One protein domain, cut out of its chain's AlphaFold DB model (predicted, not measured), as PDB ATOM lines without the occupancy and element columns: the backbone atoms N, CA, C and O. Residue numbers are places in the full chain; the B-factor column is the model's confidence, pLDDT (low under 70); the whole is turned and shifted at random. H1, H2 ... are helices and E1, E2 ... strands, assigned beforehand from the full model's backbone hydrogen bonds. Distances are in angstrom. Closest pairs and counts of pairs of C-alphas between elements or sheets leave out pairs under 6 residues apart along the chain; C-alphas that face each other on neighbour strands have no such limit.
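What this domain is: This is residues 14 to 18 and 41 to 91 of the 91 residues of an uncharacterized protein of Thaumarchaeota archaeon (UniProt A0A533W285). A small antiparallel sheet, a hairpin of E2 and E3 with the short strand E1 beside E3, has the long helix H1 over one face, running along the strands. The short helix H2 packs on residues 59 to 63 of H1, about perpendicular to it, and the tail after H2 pairs with E2. The 56 printed residues include, along the chain, E1, E2, E3, H1 and H2; the class is mixed, and the sheet's order is E1, E3, E2. The whole is compact, with a radius of gyration of the C-alphas of 10.4 A, and only just flat, spanning 31 by 27 by 15 A.

Where its parts are: E1, residues 14 to 16, begins at C-alpha 14 (212.669, 237.029, 145.182) and is 6.6 A long. E2 is residues 43 to 46, 10.4 A, and E3 residues 51 to 55, 13.0 A. H1, residues 59 to 73, measures 20.7 A. H2, residues 81 to 87, measures 9.8 A and ends at C-alpha 87 (225.778, 242.491, 152.701).

How they stand to each other: E1 and E3 are antiparallel, with N 52 and O 15 3.0 A apart, within hydrogen-bond range. In the hairpin of E2 and E3, N 45 and O 53 are 2.8 A apart. H1 is on the sheet at a height of 9.6 A, over E3 and, only just, E2, with 3 C-alphas. H1 touches H2 with residues 59 to 63 alone; the closest C-alphas, of Lys 63 and Leu 84, are 7.0 A apart. H2 only grazes the sheet, with residues 84 to 87. In H1 and H2 every O i to N i+4 pair is within hydrogen-bond range.

The domain as a whole: The C-alphas farthest apart, of Met 41 and Gly 76, are 31.3 A apart. Residues 19 to 40 are not printed; C-alphas 18 and 41 are 24.5 A apart across the cut. Of the links printed whole, none is long. The mean pLDDT of the printed part is 72.2, and 14 residues are under 70, among them 14 to 18.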
ATOM      1  N   LEU A  14     212.585 237.312 143.752       48.47
ATOM      2  CA  LEU A  14     212.669 237.029 145.182       48.47
ATOM      3  C   LEU A  14     212.681 235.515 145.372       48.47
ATOM      4  O   LEU A  14     211.646 234.858 145.267       48.47
ATOM      5  N   VAL A  15     213.869 234.955 145.600       56.66
ATOM      6  CA  VAL A  15     214.057 233.508 145.758       56.66
ATOM      7  C   VAL A  15     214.093 233.172 147.252       56.66
ATOM      8  O   VAL A  15     214.861 233.769 148.012       56.66
ATOM      9  N   ARG A  16     213.247 232.228 147.688       41.34
ATOM     10  CA  ARG A  16     213.267 231.681 149.056       41.34
ATOM     11  C   ARG A  16     214.407 230.667 149.209       41.34
ATOM     12  O   ARG A  16     214.558 229.779 148.377       41.34
ATOM     13  N   ASN A  17     215.160 230.752 150.308       45.25
ATOM     14  CA  ASN A  17     216.302 229.869 150.601       45.25
ATOM     15  C   ASN A  17     215.935 228.386 150.816       45.25
ATOM     16  O   ASN A  17     216.820 227.535 150.738       45.25
ATOM     17  N   GLU A  18     214.667 228.052 151.083       42.38
ATOM     18  CA  GLU A  18     214.233 226.653 151.258       42.38
ATOM     19  C   GLU A  18     214.289 225.821 149.967       42.38
ATOM     20  O   GLU A  18     214.357 224.597 150.040       42.38
ATOM     21  N   MET A  41     227.886 243.164 136.937       59.88
ATOM     22  CA  MET A  41     227.753 241.951 137.736       59.88
ATOM     23  C   MET A  41     226.474 242.099 138.548       59.88
ATOM     24  O   MET A  41     226.326 243.084 139.282       59.88
ATOM     25  N   ALA A  42     225.534 241.170 138.376       68.00
ATOM     26  CA  ALA A  42     224.298 241.226 139.131       68.00
ATOM     27  C   ALA A  42     224.648 241.232 140.626       68.00
ATOM     28  O   ALA A  42     225.592 240.582 141.084       68.00
ATOM     29  N   LYS A  43     223.936 242.050 141.391       77.94
ATOM     30  CA  LYS A  43     224.164 242.203 142.822       77.94
ATOM     31  C   LYS A  43     223.097 241.434 143.564       77.94
ATOM     32  O   LYS A  43     221.920 241.529 143.233       77.94
ATOM     33  N   MET A  44     223.505 240.680 144.574       79.69
ATOM     34  CA  MET A  44     222.602 239.947 145.441       79.69
ATOM     35  C   MET A  44     222.778 240.336 146.903       79.69
ATOM     36  O   MET A  44     223.887 240.613 147.353       79.69
ATOM     37  N   VAL A  45     221.698 240.286 147.672       80.06
ATOM     38  CA  VAL A  45     221.721 240.394 149.131       80.06
ATOM     39  C   VAL A  45     220.812 239.330 149.721       80.06
ATOM     40  O   VAL A  45     219.716 239.077 149.228       80.06
ATOM     41  N   SER A  46     221.294 238.659 150.762       79.69
ATOM     42  CA  SER A  46     220.531 237.631 151.469       79.69
ATOM     43  C   SER A  46     220.099 238.168 152.824       79.69
ATOM     44  O   SER A  46     220.937 238.526 153.646       79.69
ATOM     45  N   CYS A  47     218.792 238.216 153.045       77.38
ATOM     46  CA  CYS A  47     218.188 238.538 154.327       77.38
ATOM     47  C   CYS A  47     218.247 237.325 155.264       77.38
ATOM     48  O   CYS A  47     218.047 236.184 154.838       77.38
ATOM     49  N   ALA A  48     218.441 237.572 156.561       72.06
ATOM     50  CA  ALA A  48     218.391 236.539 157.602       72.06
ATOM     51  C   ALA A  48     217.040 235.797 157.653       72.06
ATOM     52  O   ALA A  48     216.972 234.647 158.069       72.06
ATOM     53  N   CYS A  49     215.979 236.429 157.154       72.25
ATOM     54  CA  CYS A  49     214.648 235.862 156.967       72.25
ATOM     55  C   CYS A  49     214.547 234.803 155.852       72.25
ATOM     56  O   CYS A  49     213.465 234.280 155.595       72.25
ATOM     57  N   GLY A  50     215.649 234.506 155.156       72.44
ATOM     58  CA  GLY A  50     215.702 233.491 154.106       72.44
ATOM     59  C   GLY A  50     215.324 233.996 152.712       72.44
ATOM     60  O   GLY A  50     215.158 233.183 151.808       72.44
ATOM     61  N   TRP A  51     215.189 235.310 152.521       72.88
ATOM     62  CA  TRP A  51     214.915 235.909 151.213       72.88
ATOM     63  C   TRP A  51     216.222 236.377 150.588       72.88
ATOM     64  O   TRP A  51     216.971 237.133 151.207       72.88
ATOM     65  N   THR A  52     216.492 235.945 149.360       76.50
ATOM     66  CA  THR A  52     217.618 236.456 148.579       76.50
ATOM     67  C   THR A  52     217.085 237.354 147.472       76.50
ATOM     68  O   THR A  52     216.307 236.931 146.618       76.50
ATOM     69  N   LEU A  53     217.500 238.616 147.522       75.19
ATOM     70  CA  LEU A  53     217.230 239.638 146.522       75.19
ATOM     71  C   LEU A  53     218.381 239.642 145.524       75.19
ATOM     72  O   LEU A  53     219.529 239.787 145.936       75.19
ATOM     73  N   ILE A  54     218.087 239.500 144.233       77.50
ATOM     74  CA  ILE A  54     219.074 239.574 143.150       77.50
ATOM     75  C   ILE A  54     218.615 240.657 142.181       77.50
ATOM     76  O   ILE A  54     217.499 240.594 141.668       77.50
ATOM     77  N   SER A  55     219.477 241.637 141.918       76.50
ATOM     78  CA  SER A  55     219.224 242.682 140.936       76.50
ATOM     79  C   SER A  55     220.328 242.741 139.881       76.50
ATOM     80  O   SER A  55     221.500 242.930 140.219       76.50
ATOM     81  N   PRO A  56     219.976 242.640 138.589       68.38
ATOM     82  CA  PRO A  56     220.921 242.835 137.495       68.38
ATOM     83  C   PRO A  56     221.273 244.316 137.271       68.38
ATOM     84  O   PRO A  56     222.186 244.613 136.510       68.38
ATOM     85  N   GLN A  57     220.558 245.247 137.919       68.19
ATOM     86  CA  GLN A  57     220.700 246.692 137.703       68.19
ATOM     87  C   GLN A  57     221.795 247.340 138.572       68.19
ATOM     88  O   GLN A  57     222.101 248.513 138.390       68.19
ATOM     89  N   GLY A  58     222.402 246.585 139.496       71.00
ATOM     90  CA  GLY A  58     223.502 247.050 140.349       71.00
ATOM     91  C   GLY A  58     223.099 247.373 141.794       71.00
ATOM     92  O   GLY A  58     221.984 247.096 142.240       71.00
ATOM     93  N   ASP A  59     224.042 247.937 142.556       73.69
ATOM     94  CA  ASP A  59     223.937 248.105 144.014       73.69
ATOM     95  C   ASP A  59     222.781 249.022 144.454       73.69
ATOM     96  O   ASP A  59     222.178 248.796 145.503       73.69
ATOM     97  N   GLU A  60     222.442 250.052 143.672       77.88
ATOM     98  CA  GLU A  60     221.373 250.999 144.019       77.88
ATOM     99  C   GLU A  60     219.983 250.359 144.036       77.88
ATOM    100  O   GLU A  60     219.152 250.687 144.889       77.88
ATOM    101  N   ASP A  61     219.727 249.432 143.118       77.25
ATOM    102  CA  ASP A  61     218.438 248.758 143.027       77.25
ATOM    103  C   ASP A  61     218.258 247.738 144.162       77.25
ATOM    104  O   ASP A  61     217.223 247.731 144.836       77.25
ATOM    105  N   VAL A  62     219.313 246.973 144.474       79.31
ATOM    106  CA  VAL A  62     219.330 246.068 145.634       79.31
ATOM    107  C   VAL A  62     219.092 246.839 146.933       79.31
ATOM    108  O   VAL A  62     218.347 246.380 147.805       79.31
ATOM    109  N   LYS A  63     219.671 248.042 147.059       80.50
ATOM    110  CA  LYS A  63     219.470 248.906 148.228       80.50
ATOM    111  C   LYS A  63     218.006 249.300 148.403       80.50
ATOM    112  O   LYS A  63     217.458 249.127 149.490       80.50
ATOM    113  N   LYS A  64     217.367 249.795 147.339       80.19
ATOM    114  CA  LYS A  64     215.955 250.208 147.367       80.19
ATOM    115  C   LYS A  64     215.037 249.035 147.707       80.19
ATOM    116  O   LYS A  64     214.213 249.156 148.611       80.19
ATOM    117  N   HIS A  65     215.230 247.890 147.055       78.56
ATOM    118  CA  HIS A  65     214.413 246.702 147.302       78.56
ATOM    119  C   HIS A  65     214.568 246.159 148.722       78.56
ATOM    120  O   HIS A  65     213.575 245.791 149.346       78.56
ATOM    121  N   THR A  66     215.783 246.166 149.269       78.19
ATOM    122  CA  THR A  66     215.996 245.690 150.641       78.19
ATOM    123  C   THR A  66     215.350 246.613 151.661       78.19
ATOM    124  O   THR A  66     214.746 246.127 152.608       78.19
ATOM    125  N   MET A  67     215.402 247.936 151.461       79.50
ATOM    126  CA  MET A  67     214.707 248.871 152.354       79.50
ATOM    127  C   MET A  67     213.188 248.672 152.331       79.50
ATOM    128  O   MET A  67     212.555 248.741 153.383       79.50
ATOM    129  N   ILE A  68     212.603 248.399 151.160       82.38
ATOM    130  CA  ILE A  68     211.172 248.085 151.041       82.38
ATOM    131  C   ILE A  68     210.861 246.780 151.778       82.38
ATOM    132  O   ILE A  68     209.967 246.758 152.619       82.38
ATOM    133  N   HIS A  69     211.639 245.726 151.524       80.69
ATOM    134  CA  HIS A  69     211.481 244.433 152.184       80.69
ATOM    135  C   HIS A  69     211.588 244.542 153.712       80.69
ATOM    136  O   HIS A  69     210.727 244.038 154.422       80.69
ATOM    137  N   VAL A  70     212.594 245.247 154.233       79.50
ATOM    138  CA  VAL A  70     212.768 245.438 155.680       79.50
ATOM    139  C   VAL A  70     211.605 246.239 156.264       79.50
ATOM    140  O   VAL A  70     211.063 245.853 157.292       79.50
ATOM    141  N   LYS A  71     211.164 247.315 155.601       78.81
ATOM    142  CA  LYS A  71     210.046 248.137 156.085       78.81
ATOM    143  C   LYS A  71     208.717 247.371 156.122       78.81
ATOM    144  O   LYS A  71     207.925 247.606 157.029       78.81
ATOM    145  N   ASP A  72     208.480 246.498 155.147       77.19
ATOM    146  CA  ASP A  72     207.226 245.756 154.984       77.19
ATOM    147  C   ASP A  72     207.200 244.447 155.796       77.19
ATOM    148  O   ASP A  72     206.233 244.149 156.490       77.19
ATOM    149  N   THR A  73     208.296 243.683 155.766       75.44
ATOM    150  CA  THR A  73     208.403 242.348 156.380       75.44
ATOM    151  C   THR A  73     209.001 242.374 157.793       75.44
ATOM    152  O   THR A  73     208.730 241.481 158.597       75.44
ATOM    153  N   HIS A  74     209.796 243.395 158.132       79.06
ATOM    154  CA  HIS A  74     210.457 243.539 159.435       79.06
ATOM    155  C   HIS A  74     210.181 244.912 160.070       79.06
ATOM    156  O   HIS A  74     211.107 245.709 160.267       79.06
ATOM    157  N   PRO A  75     208.917 245.212 160.429       70.94
ATOM    158  CA  PRO A  75     208.574 246.486 161.047       70.94
ATOM    159  C   PRO A  75     209.366 246.673 162.355       70.94
ATOM    160  O   PRO A  75     209.251 245.880 163.284       70.94
ATOM    161  N   GLY A  76     210.199 247.718 162.410       72.31
ATOM    162  CA  GLY A  76     211.063 248.038 163.557       72.31
ATOM    163  C   GLY A  76     212.528 247.611 163.413       72.31
ATOM    164  O   GLY A  76     213.360 248.038 164.211       72.31
ATOM    165  N   MET A  77     212.882 246.837 162.383       70.38
ATOM    166  CA  MET A  77     214.280 246.538 162.077       70.38
ATOM    167  C   MET A  77     214.892 247.705 161.297       70.38
ATOM    168  O   MET A  77     214.561 247.952 160.140       70.38
ATOM    169  N   THR A  78     215.799 248.448 161.924       68.69
ATOM    170  CA  THR A  78     216.565 249.493 161.239       68.69
ATOM    171  C   THR A  78     217.836 248.888 160.662       68.69
ATOM    172  O   THR A  78     218.767 248.577 161.402       68.69
ATOM    173  N   MET A  79     217.888 248.726 159.342       69.75
ATOM    174  CA  MET A  79     219.138 248.432 158.640       69.75
ATOM    175  C   MET A  79     219.783 249.728 158.156       69.75
ATOM    176  O   MET A  79     219.137 250.546 157.502       69.75
ATOM    177  N   THR A  80     221.064 249.916 158.475       75.75
ATOM    178  CA  THR A  80     221.835 251.053 157.968       75.75
ATOM    179  C   THR A  80     222.283 250.786 156.532       75.75
ATOM    180  O   THR A  80     222.451 249.642 156.104       75.75
ATOM    181  N   GLN A  81     222.485 251.853 155.759       69.06
ATOM    182  CA  GLN A  81     222.927 251.734 154.368       69.06
ATOM    183  C   GLN A  81     224.354 251.162 154.256       69.06
ATOM    184  O   GLN A  81     224.690 250.542 153.244       69.06
ATOM    185  N   ASP A  82     225.173 251.349 155.295       74.25
ATOM    186  CA  ASP A  82     226.525 250.792 155.407       74.25
ATOM    187  C   ASP A  82     226.492 249.272 155.621       74.25
ATOM    188  O   ASP A  82     227.104 248.536 154.845       74.25
ATOM    189  N   ASP A  83     225.687 248.792 156.580       76.69
ATOM    190  CA  ASP A  83     225.433 247.356 156.778       76.69
ATOM    191  C   ASP A  83     224.924 246.707 155.495       76.69
ATOM    192  O   ASP A  83     225.421 245.669 155.059       76.69
ATOM    193  N   LEU A  84     223.962 247.357 154.839       74.50
ATOM    194  CA  LEU A  84     223.396 246.853 153.599       74.50
ATOM    195  C   LEU A  84     224.444 246.746 152.492       74.50
ATOM    196  O   LEU A  84     224.501 245.735 151.799       74.50
ATOM    197  N   THR A  85     225.309 247.750 152.354       74.25
ATOM    198  CA  THR A  85     226.387 247.738 151.356       74.25
ATOM    199  C   THR A  85     227.382 246.605 151.616       74.25
ATOM    200  O   THR A  85     227.826 245.967 150.666       74.25
ATOM    201  N   LYS A  86     227.674 246.288 152.883       78.06
ATOM    202  CA  LYS A  86     228.518 245.141 153.263       78.06
ATOM    203  C   LYS A  86     227.862 243.786 152.976       78.06
ATOM    204  O   LYS A  86     228.565 242.805 152.744       78.06
ATOM    205  N   MET A  87     226.530 243.716 152.993       75.69
ATOM    206  CA  MET A  87     225.778 242.491 152.701       75.69
ATOM    207  C   MET A  87     225.568 242.240 151.201       75.69
ATOM    208  O   MET A  87     225.257 241.108 150.820       75.69
ATOM    209  N   ILE A  88     225.743 243.259 150.352       78.50
ATOM    210  CA  ILE A  88     225.637 243.115 148.900       78.50
ATOM    211  C   ILE A  88     226.859 242.361 148.366       78.50
ATOM    212  O   ILE A  88     228.001 242.795 148.491       78.50
ATOM    213  N   LYS A  89     226.603 241.224 147.724       73.62
ATOM    214  CA  LYS A  89     227.600 240.399 147.042       73.62
ATOM    215  C   LYS A  89     227.366 240.468 145.539       73.62
ATOM    216  O   LYS A  89     226.224 240.470 145.092       73.62
ATOM    217  N   SER A  90     228.435 240.518 144.754       68.44
ATOM    218  CA  SER A  90     228.339 240.320 143.303       68.44
ATOM    219  C   SER A  90     228.175 238.827 143.006       68.44
ATOM    220  O   SER A  90     228.849 238.019 143.650       68.44
ATOM    221  N   VAL A  91     227.295 238.473 142.066       56.47
ATOM    222  CA  VAL A  91     227.189 237.116 141.497       56.47
ATOM    223  C   VAL A  91     227.923 237.001 140.174       56.47
ATOM    224  O   VAL A  91     228.005 238.024 139.457       56.47
TER     225      VAL A  91